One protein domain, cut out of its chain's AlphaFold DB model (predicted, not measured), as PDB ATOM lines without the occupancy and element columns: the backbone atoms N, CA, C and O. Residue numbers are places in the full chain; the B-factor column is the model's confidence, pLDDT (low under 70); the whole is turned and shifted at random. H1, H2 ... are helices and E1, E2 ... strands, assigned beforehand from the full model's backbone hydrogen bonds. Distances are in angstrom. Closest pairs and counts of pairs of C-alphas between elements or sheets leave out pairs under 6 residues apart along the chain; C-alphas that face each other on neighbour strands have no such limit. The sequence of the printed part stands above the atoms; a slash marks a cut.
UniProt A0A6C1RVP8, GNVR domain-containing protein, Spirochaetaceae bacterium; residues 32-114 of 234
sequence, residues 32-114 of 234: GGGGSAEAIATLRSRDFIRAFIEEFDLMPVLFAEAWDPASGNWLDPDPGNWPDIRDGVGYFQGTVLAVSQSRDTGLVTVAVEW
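This is residues 32 to 114 of the 234 residues of the protein "GNVR domain-containing protein" of Spirochaetaceae bacterium (UniProt A0A6C1RVP8). What is the shape? This rod has H1 over the hairpin E1 E2 at one end, crossing helices H2 and H4 beside H3, and a loop, residues 63 to 84, beyond. How compact is it? The 83 printed residues hold four named helices, then two antiparallel strands, of mixed class. The whole is loose, with a radius of gyration of the C-alphas of 15.9 A and spans of 52 by 21 by 18 A.

Which strands pair? E1, residues 97 to 101, and E2, residues 108 to 112, form a hairpin; N 98 and O 111 are within hydrogen-bond range, 2.9 A. Which helices touch? H4, residues 85 to 96, touches H2, residues 46 to 55; C-alphas 89 and 50 are closest, 5.9 A apart. H1, residues 34 to 43, has C-alpha 40 7.1 A from C-alpha 99. In H1, H2 and H4 every O i to N i+4 pair is within hydrogen-bond range.

Where does H1 begin? C-alpha 34 is at (17.163, 14.462, -12.004). Where does E2 end? C-alpha 112 is at (-1.847, 2.722, -20.157).

Which link is long? H3, residues 59 to 62, has a long link to H4. Where is confidence low? Residues 32 to 36 and 104 to 106 have pLDDT under 70.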
ATOM      1  N   GLY A  32      21.408  12.694 -15.734       38.88
ATOM      2  CA  GLY A  32      21.937  12.156 -14.499       38.88
ATOM      3  C   GLY A  32      20.810  12.191 -13.480       38.88
ATOM      4  O   GLY A  32      20.773  13.061 -12.619       38.88
ATOM      5  N   GLY A  33      19.831  11.296 -13.647       46.56
ATOM      6  CA  GLY A  33      18.764  10.995 -12.682       46.56
ATOM      7  C   GLY A  33      17.691  12.070 -12.431       46.56
ATOM      8  O   GLY A  33      16.540  11.703 -12.216       46.56
ATOM      9  N   GLY A  34      18.017  13.366 -12.484       52.59
ATOM     10  CA  GLY A  34      17.163  14.462 -12.004       52.59
ATOM     11  C   GLY A  34      15.907  14.721 -12.841       52.59
ATOM     12  O   GLY A  34      14.799  14.610 -12.321       52.59
ATOM     13  N   GLY A  35      16.056  15.003 -14.141       64.19
ATOM     14  CA  GLY A  35      14.903  15.308 -15.009       64.19
ATOM     15  C   GLY A  35      13.934  14.130 -15.158       64.19
ATOM     16  O   GLY A  35      12.716  14.295 -15.132       64.19
ATOM     17  N   SER A  36      14.466  12.905 -15.208       68.94
ATOM     18  CA  SER A  36      13.634  11.700 -15.223       68.94
ATOM     19  C   SER A  36      12.882  11.494 -13.905       68.94
ATOM     20  O   SER A  36      11.744  11.031 -13.939       68.94
ATOM     21  N   ALA A  37      13.480  11.823 -12.758       76.38
ATOM     22  CA  ALA A  37      12.815  11.699 -11.465       76.38
ATOM     23  C   ALA A  37      11.651  12.692 -11.324       76.38
ATOM     24  O   ALA A  37      10.578  12.299 -10.869       76.38
ATOM     25  N   GLU A  38      11.827  13.941 -11.762       80.19
ATOM     26  CA  GLU A  38      10.766  14.957 -11.739       80.19
ATOM     27  C   GLU A  38       9.567  14.558 -12.605       80.19
ATOM     28  O   GLU A  38       8.413  14.676 -12.190       80.19
ATOM     29  N   ALA A  39       9.824  14.021 -13.792       82.00
ATOM     30  CA  ALA A  39       8.772  13.584 -14.695       82.00
ATOM     31  C   ALA A  39       7.990  12.385 -14.165       82.00
ATOM     32  O   ALA A  39       6.762  12.377 -14.203       82.00
ATOM     33  N   ILE A  40       8.694  11.393 -13.613       86.19
ATOM     34  CA  ILE A  40       8.061  10.248 -12.951       86.19
ATOM     35  C   ILE A  40       7.241  10.727 -11.747       86.19
ATOM     36  O   ILE A  40       6.122  10.255 -11.549       86.19
ATOM     37  N   ALA A  41       7.767  11.668 -10.958       88.31
ATOM     38  CA  ALA A  41       7.046  12.250  -9.830       88.31
ATOM     39  C   ALA A  41       5.796  13.013 -10.288       88.31
ATOM     40  O   ALA A  41       4.745  12.889  -9.665       88.31
ATOM     41  N   THR A  42       5.879  13.739 -11.404       90.75
ATOM     42  CA  THR A  42       4.746  14.469 -11.984       90.75
ATOM     43  C   THR A  42       3.682  13.508 -12.512       90.75
ATOM     44  O   THR A  42       2.521  13.647 -12.145       90.75
ATOM     45  N   LEU A  43       4.061  12.473 -13.269       90.06
ATOM     46  CA  LEU A  43       3.142  11.428 -13.746       90.06
ATOM     47  C   LEU A  43       2.452  10.671 -12.604       90.06
ATOM     48  O   LEU A  43       1.304  10.263 -12.733       90.06
ATOM     49  N   ARG A  44       3.146  10.468 -11.481       91.06
ATOM     50  CA  ARG A  44       2.588   9.825 -10.280       91.06
ATOM     51  C   ARG A  44       1.880  10.807  -9.344       91.06
ATOM     52  O   ARG A  44       1.338  10.387  -8.323       91.06
ATOM     53  N   SER A  45       1.875  12.101  -9.655       94.62
ATOM     54  CA  SER A  45       1.226  13.103  -8.819       94.62
ATOM     55  C   SER A  45      -0.289  12.978  -8.909       94.62
ATOM     56  O   SER A  45      -0.862  12.893  -9.996       94.62
ATOM     57  N   ARG A  46      -0.952  13.028  -7.750       95.19
ATOM     58  CA  ARG A  46      -2.417  13.009  -7.670       95.19
ATOM     59  C   ARG A  46      -3.036  14.209  -8.377       95.19
ATOM     60  O   ARG A  46      -4.089  14.053  -8.976       95.19
ATOM     61  N   ASP A  47      -2.386  15.368  -8.334       95.62
ATOM     62  CA  ASP A  47      -2.909  16.587  -8.959       95.62
ATOM     63  C   ASP A  47      -2.826  16.518 -10.485       95.62
ATOM     64  O   ASP A  47      -3.744  16.951 -11.174       95.62
ATOM     65  N   PHE A  48      -1.755  15.924 -11.018       95.19
ATOM     66  CA  PHE A  48      -1.608  15.720 -12.459       95.19
ATOM     67  C   PHE A  48      -2.653  14.732 -12.988       95.19
ATOM     68  O   PHE A  48      -3.330  15.017 -13.971       95.19
ATOM     69  N   ILE A  49      -2.832  13.600 -12.299       96.19
ATOM     70  CA  ILE A  49      -3.836  12.596 -12.672       96.19
ATOM     71  C   ILE A  49      -5.257  13.119 -12.474       96.19
ATOM     72  O   ILE A  49      -6.107  12.873 -13.322       96.19
ATOM     73  N   ARG A  50      -5.514  13.888 -11.410       97.00
ATOM     74  CA  ARG A  50      -6.797  14.571 -11.213       97.00
ATOM     75  C   ARG A  50      -7.132  15.455 -12.409       97.00
ATOM     76  O   ARG A  50      -8.180  15.266 -13.009       97.00
ATOM     77  N   ALA A  51      -6.227  16.365 -12.772       96.19
ATOM     78  CA  ALA A  51      -6.439  17.271 -13.898       96.19
ATOM     79  C   ALA A  51      -6.632  16.508 -15.219       96.19
ATOM     80  O   ALA A  51      -7.394  16.931 -16.085       96.19
ATOM     81  N   PHE A  52      -5.963  15.364 -15.382       95.94
ATOM     82  CA  PHE A  52      -6.179  14.484 -16.525       95.94
ATOM     83  C   PHE A  52      -7.591  13.881 -16.542       95.94
ATOM     84  O   PHE A  52      -8.268  13.969 -17.562       95.94
ATOM     85  N   ILE A  53      -8.050  13.321 -15.420       96.56
ATOM     86  CA  ILE A  53      -9.387  12.724 -15.288       96.56
ATOM     87  C   ILE A  53     -10.488  13.761 -15.503       96.56
ATOM     88  O   ILE A  53     -11.442  13.476 -16.217       96.56
ATOM     89  N   GLU A  54     -10.352  14.945 -14.904       95.69
ATOM     90  CA  GLU A  54     -11.338  16.025 -15.009       95.69
ATOM     91  C   GLU A  54     -11.438  16.565 -16.439       95.69
ATOM     92  O   GLU A  54     -12.536  16.761 -16.947       95.69
ATOM     93  N   GLU A  55     -10.309  16.772 -17.123       94.12
ATOM     94  CA  GLU A  55     -10.323  17.343 -18.474       94.12
ATOM     95  C   GLU A  55     -10.873  16.378 -19.531       94.12
ATOM     96  O   GLU A  55     -11.486  16.816 -20.501       94.12
ATOM     97  N   PHE A  56     -10.661  15.072 -19.353       93.31
ATOM     98  CA  PHE A  56     -11.183  14.044 -20.258       93.31
ATOM     99  C   PHE A  56     -12.523  13.448 -19.805       93.31
ATOM    100  O   PHE A  56     -12.993  12.506 -20.437       93.31
ATOM    101  N   ASP A  57     -13.115  13.972 -18.727       94.12
ATOM    102  CA  ASP A  57     -14.341  13.458 -18.104       94.12
ATOM    103  C   ASP A  57     -14.321  11.928 -17.932       94.12
ATOM    104  O   ASP A  57     -15.203  11.185 -18.363       94.12
ATOM    105  N   LEU A  58     -13.237  11.419 -17.339       95.25
ATOM    106  CA  LEU A  58     -13.005   9.975 -17.279       95.25
ATOM    107  C   LEU A  58     -13.821   9.279 -16.191       95.25
ATOM    108  O   LEU A  58     -13.833   8.055 -16.159       95.25
ATOM    109  N   MET A  59     -14.507   9.998 -15.303       95.81
ATOM    110  CA  MET A  59     -15.229   9.376 -14.186       95.81
ATOM    111  C   MET A  59     -16.292   8.363 -14.656       95.81
ATOM    112  O   MET A  59     -16.202   7.200 -14.248       95.81
ATOM    113  N   PRO A  60     -17.218   8.712 -15.570       94.56
ATOM    114  CA  PRO A  60     -18.153   7.746 -16.158       94.56
ATOM    115  C   PRO A  60     -17.474   6.587 -16.892       94.56
ATOM    116  O   PRO A  60     -18.005   5.482 -16.948       94.56
ATOM    117  N   VAL A  61     -16.294   6.832 -17.467       94.19
ATOM    118  CA  VAL A  61     -15.556   5.841 -18.261       94.19
ATOM    119  C   VAL A  61     -14.846   4.827 -17.360       94.19
ATOM    120  O   VAL A  61     -14.897   3.626 -17.618       94.19
ATOM    121  N   LEU A  62     -14.208   5.296 -16.285       94.00
ATOM    122  CA  LEU A  62     -13.500   4.468 -15.306       94.00
ATOM    123  C   LEU A  62     -14.464   3.612 -14.479       94.00
ATOM    124  O   LEU A  62     -14.134   2.479 -14.135       94.00
ATOM    125  N   PHE A  63     -15.660   4.135 -14.204       95.19
ATOM    126  CA  PHE A  63     -16.696   3.481 -13.406       95.19
ATOM    127  C   PHE A  63     -17.949   3.174 -14.237       95.19
ATOM    128  O   PHE A  63     -19.071   3.346 -13.766       95.19
ATOM    129  N   ALA A  64     -17.759   2.691 -15.468       92.88
ATOM    130  CA  ALA A  64     -18.849   2.428 -16.409       92.88
ATOM    131  C   ALA A  64     -19.923   1.466 -15.867       92.88
ATOM    132  O   ALA A  64     -21.090   1.588 -16.219       92.88
ATOM    133  N   GLU A  65     -19.557   0.533 -14.981       91.00
ATOM    134  CA  GLU A  65     -20.510  -0.385 -14.335       91.00
ATOM    135  C   GLU A  65     -21.423   0.304 -13.308       91.00
ATOM    136  O   GLU A  65     -22.485  -0.224 -12.993       91.00
ATOM    137  N   ALA A  66     -21.020   1.465 -12.786       91.94
ATOM    138  CA  ALA A  66     -21.771   2.254 -11.811       91.94
ATOM    139  C   ALA A  66     -22.484   3.460 -12.447       91.94
ATOM    140  O   ALA A  66     -23.178   4.195 -11.746       91.94
ATOM    141  N   TRP A  67     -22.321   3.678 -13.754       94.56
ATOM    142  CA  TRP A  67     -22.830   4.842 -14.472       94.56
ATOM    143  C   TRP A  67     -23.948   4.465 -15.444       94.56
ATOM    144  O   TRP A  67     -23.816   3.517 -16.217       94.56
ATOM    145  N   ASP A  68     -25.031   5.242 -15.453       93.50
ATOM    146  CA  ASP A  68     -26.066   5.146 -16.477       93.50
ATOM    147  C   ASP A  68     -25.843   6.199 -17.577       93.50
ATOM    148  O   ASP A  68     -26.114   7.387 -17.366       93.50
ATOM    149  N   PRO A  69     -25.418   5.793 -18.789       91.38
ATOM    150  CA  PRO A  69     -25.219   6.727 -19.889       91.38
ATOM    151  C   PRO A  69     -26.529   7.316 -20.433       91.38
ATOM    152  O   PRO A  69     -26.480   8.351 -21.093       91.38
ATOM    153  N   ALA A  70     -27.689   6.689 -20.194       92.06
ATOM    154  CA  ALA A  70     -28.970   7.171 -20.710       92.06
ATOM    155  C   ALA A  70     -29.544   8.311 -19.861       92.06
ATOM    156  O   ALA A  70     -30.072   9.279 -20.410       92.06
ATOM    157  N   SER A  71     -29.449   8.203 -18.532       91.06
ATOM    158  CA  SER A  71     -29.913   9.251 -17.617       91.06
ATOM    159  C   SER A  71     -28.830  10.261 -17.233       91.06
ATOM    160  O   SER A  71     -29.171  11.343 -16.756       91.06
ATOM    161  N   GLY A  72     -27.549   9.939 -17.447       91.12
ATOM    162  CA  GLY A  72     -26.427  10.785 -17.046       91.12
ATOM    163  C   GLY A  72     -26.249  10.853 -15.529       91.12
ATOM    164  O   GLY A  72     -25.866  11.900 -15.012       91.12
ATOM    165  N   ASN A  73     -26.579   9.771 -14.818       92.12
ATOM    166  CA  ASN A  73     -26.465   9.682 -13.364       92.12
ATOM    167  C   ASN A  73     -25.767   8.390 -12.938       92.12
ATOM    168  O   ASN A  73     -25.761   7.385 -13.653       92.12
ATOM    169  N   TRP A  74     -25.227   8.407 -11.723       93.75
ATOM    170  CA  TRP A  74     -24.769   7.200 -11.049       93.75
ATOM    171  C   TRP A  74     -25.959   6.286 -10.736       93.75
ATOM    172  O   TRP A  74     -27.039   6.750 -10.374       93.75
ATOM    173  N   LEU A  75     -25.751   4.979 -10.885       92.50
ATOM    174  CA  LEU A  75     -26.774   3.955 -10.664       92.50
ATOM    175  C   LEU A  75     -27.142   3.798  -9.183       92.50
ATOM    176  O   LEU A  75     -28.249   3.353  -8.874       92.50
ATOM    177  N   ASP A  76     -26.225   4.135  -8.270       92.44
ATOM    178  CA  ASP A  76     -26.483   4.064  -6.832       92.44
ATOM    179  C   ASP A  76     -27.398   5.224  -6.394       92.44
ATOM    180  O   ASP A  76     -27.109   6.384  -6.700       92.44
ATOM    181  N   PRO A  77     -28.508   4.952  -5.686       90.88
ATOM    182  CA  PRO A  77     -29.432   5.994  -5.254       90.88
ATOM    183  C   PRO A  77     -28.885   6.876  -4.121       90.88
ATOM    184  O   PRO A  77     -29.460   7.935  -3.872       90.88
ATOM    185  N   ASP A  78     -27.827   6.458  -3.418       93.00
ATOM    186  CA  ASP A  78     -27.200   7.224  -2.340       93.00
ATOM    187  C   ASP A  78     -25.974   8.002  -2.862       93.00
ATOM    188  O   ASP A  78     -24.952   7.392  -3.195       93.00
ATOM    189  N   PRO A  79     -26.015   9.351  -2.878       88.88
ATOM    190  CA  PRO A  79     -24.884  10.176  -3.298       88.88
ATOM    191  C   PRO A  79     -23.597   9.961  -2.502       88.88
ATOM    192  O   PRO A  79     -22.519  10.289  -2.993       88.88
ATOM    193  N   GLY A  80     -23.683   9.420  -1.280       90.50
ATOM    194  CA  GLY A  80     -22.511   9.079  -0.477       90.50
ATOM    195  C   GLY A  80     -21.689   7.912  -1.034       90.50
ATOM    196  O   GLY A  80     -20.511   7.801  -0.697       90.50
ATOM    197  N   ASN A  81     -22.285   7.072  -1.888       90.56
ATOM    198  CA  ASN A  81     -21.631   5.917  -2.513       90.56
ATOM    199  C   ASN A  81     -21.131   6.209  -3.933       90.56
ATOM    200  O   ASN A  81     -20.546   5.331  -4.572       90.56
ATOM    201  N   TRP A  82     -21.388   7.409  -4.456       93.31
ATOM    202  CA  TRP A  82     -20.945   7.772  -5.795       93.31
ATOM    203  C   TRP A  82     -19.418   7.855  -5.834       93.31
ATOM    204  O   TRP A  82     -18.835   8.490  -4.952       93.31
ATOM    205  N   PRO A  83     -18.767   7.264  -6.854       94.69
ATOM    206  CA  PRO A  83     -17.334   7.414  -7.034       94.69
ATOM    207  C   PRO A  83     -16.954   8.892  -7.094       94.69
ATOM    208  O   PRO A  83     -17.502   9.653  -7.897       94.69
ATOM    209  N   ASP A  84     -16.002   9.298  -6.260       94.19
ATOM    210  CA  ASP A  84     -15.479  10.657  -6.270       94.19
ATOM    211  C   ASP A  84     -14.160  10.747  -7.057       94.19
ATOM    212  O   ASP A  84     -13.578   9.766  -7.532       94.19
ATOM    213  N   ILE A  85     -13.642  11.965  -7.201       95.31
ATOM    214  CA  ILE A  85     -12.387  12.189  -7.922       95.31
ATOM    215  C   ILE A  85     -11.186  11.468  -7.282       95.31
ATOM    216  O   ILE A  85     -10.203  11.161  -7.958       95.31
ATOM    217  N   ARG A  86     -11.216  11.197  -5.974       95.38
ATOM    218  CA  ARG A  86     -10.151  10.468  -5.274       95.38
ATOM    219  C   ARG A  86     -10.200   8.993  -5.636       95.38
ATOM    220  O   ARG A  86      -9.122   8.425  -5.827       95.38
ATOM    221  N   ASP A  87     -11.394   8.424  -5.773       96.12
ATOM    222  CA  ASP A  87     -11.591   7.064  -6.275       96.12
ATOM    223  C   ASP A  87     -11.075   6.948  -7.708       96.12
ATOM    224  O   ASP A  87     -10.282   6.054  -8.005       96.12
ATOM    225  N   GLY A  88     -11.419   7.912  -8.569       96.06
ATOM    226  CA  GLY A  88     -10.909   7.985  -9.939       96.06
ATOM    227  C   GLY A  88      -9.382   8.036  -9.999       96.06
ATOM    228  O   GLY A  88      -8.760   7.233 -10.694       96.06
ATOM    229  N   VAL A  89      -8.751   8.927  -9.227       97.12
ATOM    230  CA  VAL A  89      -7.281   9.012  -9.153       97.12
ATOM    231  C   VAL A  89      -6.677   7.706  -8.633       97.12
ATOM    232  O   VAL A  89      -5.676   7.240  -9.179       97.12
ATOM    233  N   GLY A  90      -7.269   7.104  -7.599       96.12
ATOM    234  CA  GLY A  90      -6.804   5.844  -7.021       96.12
ATOM    235  C   GLY A  90      -6.869   4.688  -8.018       96.12
ATOM    236  O   GLY A  90      -5.879   3.977  -8.203       96.12
ATOM    237  N   TYR A  91      -7.997   4.545  -8.712       95.69
ATOM    238  CA  TYR A  91      -8.192   3.539  -9.750       95.69
ATOM    239  C   TYR A  91      -7.236   3.755 -10.928       95.69
ATOM    240  O   TYR A  91      -6.549   2.825 -11.363       95.69
ATOM    241  N   PHE A  92      -7.107   4.997 -11.398       95.31
ATOM    242  CA  PHE A  92      -6.230   5.320 -12.516       95.31
ATOM    243  C   PHE A  92      -4.765   5.008 -12.192       95.31
ATOM    244  O   PHE A  92      -4.084   4.365 -12.981       95.31
ATOM    245  N   GLN A  93      -4.276   5.388 -11.009       93.81
ATOM    246  CA  GLN A  93      -2.895   5.115 -10.593       93.81
ATOM    247  C   GLN A  93      -2.633   3.641 -10.265       93.81
ATOM    248  O   GLN A  93      -1.515   3.164 -10.449       93.81
ATOM    249  N   GLY A  94      -3.630   2.935  -9.731       91.69
ATOM    250  CA  GLY A  94      -3.483   1.548  -9.297       91.69
ATOM    251  C   GLY A  94      -3.684   0.521 -10.409       91.69
ATOM    252  O   GLY A  94      -3.139  -0.578 -10.324       91.69
ATOM    253  N   THR A  95      -4.488   0.845 -11.424       92.00
ATOM    254  CA  THR A  95      -4.938  -0.121 -12.440       92.00
ATOM    255  C   THR A  95      -4.656   0.331 -13.870       92.00
ATOM    256  O   THR A  95      -4.237  -0.494 -14.676       92.00
ATOM    257  N   VAL A  96      -4.840   1.615 -14.187       93.44
ATOM    258  CA  VAL A  96      -4.771   2.109 -15.576       93.44
ATOM    259  C   VAL A  96      -3.357   2.540 -15.965       93.44
ATOM    260  O   VAL A  96      -2.881   2.200 -17.041       93.44
ATOM    261  N   LEU A  97      -2.656   3.278 -15.106       93.25
ATOM    262  CA  LEU A  97      -1.349   3.858 -15.396       93.25
ATOM    263  C   LEU A  97      -0.216   3.029 -14.788       93.25
ATOM    264  O   LEU A  97      -0.106   2.888 -13.573       93.25
ATOM    265  N   ALA A  98       0.718   2.594 -15.630       91.38
ATOM    266  CA  ALA A  98       1.969   1.985 -15.205       91.38
ATOM    267  C   ALA A  98       3.161   2.840 -15.651       91.38
ATOM    268  O   ALA A  98       3.371   3.085 -16.838       91.38
ATOM    269  N   VAL A  99       3.983   3.269 -14.691       89.88
ATOM    270  CA  VAL A  99       5.217   4.031 -14.949       89.88
ATOM    271  C   VAL A  99       6.405   3.267 -14.388       89.88
ATOM    272  O   VAL A  99       6.485   3.037 -13.176       89.88
ATOM    273  N   SER A 100       7.347   2.910 -15.257       84.38
ATOM    274  CA  SER A 100       8.576   2.197 -14.899       84.38
ATOM    275  C   SER A 100       9.805   2.881 -15.490       84.38
ATOM    276  O   SER A 100       9.708   3.570 -16.502       84.38
ATOM    277  N   GLN A 101      10.959   2.701 -14.847       81.69
ATOM    278  CA  GLN A 101      12.236   3.222 -15.322       81.69
ATOM    279  C   GLN A 101      13.244   2.080 -15.430       81.69
ATOM    280  O   GLN A 101      13.442   1.334 -14.466       81.69
ATOM    281  N   SER A 102      13.901   1.949 -16.582       77.12
ATOM    282  CA  SER A 102      15.049   1.052 -16.716       77.12
ATOM    283  C   SER A 102      16.263   1.681 -16.033       77.12
ATOM    284  O   SER A 102      16.651   2.801 -16.360       77.12
ATOM    285  N   ARG A 103      16.877   0.963 -15.087       75.00
ATOM    286  CA  ARG A 103      18.072   1.440 -14.369       75.00
ATOM    287  C   ARG A 103      19.320   1.474 -15.250       75.00
ATOM    288  O   ARG A 103      20.205   2.278 -14.991       75.00
ATOM    289  N   ASP A 104      19.359   0.638 -16.284       67.94
ATOM    290  CA  ASP A 104      20.523   0.489 -17.163       67.94
ATOM    291  C   ASP A 104      20.559   1.563 -18.252       67.94
ATOM    292  O   ASP A 104      21.620   2.036 -18.644       67.94
ATOM    293  N   THR A 105      19.379   1.950 -18.741       68.94
ATOM    294  CA  THR A 105      19.234   2.878 -19.872       68.94
ATOM    295  C   THR A 105      18.653   4.234 -19.464       68.94
ATOM    296  O   THR A 105      18.706   5.181 -20.241       68.94
ATOM    297  N   GLY A 106      18.106   4.352 -18.250       69.62
ATOM    298  CA  GLY A 106      17.438   5.556 -17.750       69.62
ATOM    299  C   GLY A 106      16.029   5.770 -18.312       69.62
ATOM    300  O   GLY A 106      15.425   6.805 -18.033       69.62
ATOM    301  N   LEU A 107      15.498   4.822 -19.097       71.75
ATOM    302  CA  LEU A 107      14.305   5.072 -19.916       71.75
ATOM    303  C   LEU A 107      13.052   4.954 -19.106       71.75
ATOM    304  O   LEU A 107      12.835   3.940 -18.440       71.75
ATOM    305  N   VAL A 108      12.208   5.967 -19.235       78.81
ATOM    306  CA  VAL A 108      10.878   5.962 -18.652       78.81
ATOM    307  C   VAL A 108       9.927   5.319 -19.645       78.81
ATOM    308  O   VAL A 108       9.745   5.785 -20.769       78.81
ATOM    309  N   THR A 109       9.312   4.227 -19.211       83.00
ATOM    310  CA  THR A 109       8.211   3.587 -19.919       83.00
ATOM    311  C   THR A 109       6.919   3.942 -19.209       83.00
ATOM    312  O   THR A 109       6.728   3.595 -18.040       83.00
ATOM    313  N   VAL A 110       6.046   4.627 -19.939       86.94
ATOM    314  CA  VAL A 110       4.670   4.918 -19.544       86.94
ATOM    315  C   VAL A 110       3.767   3.988 -20.336       86.94
ATOM    316  O   VAL A 110       3.864   3.928 -21.561       86.94
ATOM    317  N   ALA A 111       2.924   3.246 -19.636       87.88
ATOM    318  CA  ALA A 111       1.945   2.353 -20.226       87.88
ATOM    319  C   ALA A 111       0.565   2.659 -19.648       87.88
ATOM    320  O   ALA A 111       0.429   2.919 -18.451       87.88
ATOM    321  N   VAL A 112      -0.437   2.614 -20.519       91.00
ATOM    322  CA  VAL A 112      -1.847   2.722 -20.157       91.00
ATOM    323  C   VAL A 112      -2.506   1.385 -20.456       91.00
ATOM    324  O   VAL A 112      -2.397   0.862 -21.565       91.00
ATOM    325  N   GLU A 113      -3.156   0.816 -19.452       89.69
ATOM    326  CA  GLU A 113      -3.917  -0.419 -19.551       89.69
ATOM    327  C   GLU A 113      -5.409  -0.089 -19.586       89.69
ATOM    328  O   GLU A 113      -5.975   0.398 -18.610       89.69
ATOM    329  N   TRP A 114      -6.047  -0.367 -20.723       91.50
ATOM    330  CA  TRP A 114      -7.480  -0.161 -20.914       91.50
ATOM    331  C   TRP A 114      -8.077  -1.263 -21.809       91.50
ATOM    332  O   TRP A 114      -7.338  -1.811 -22.635       91.50
TER     333      TRP A 114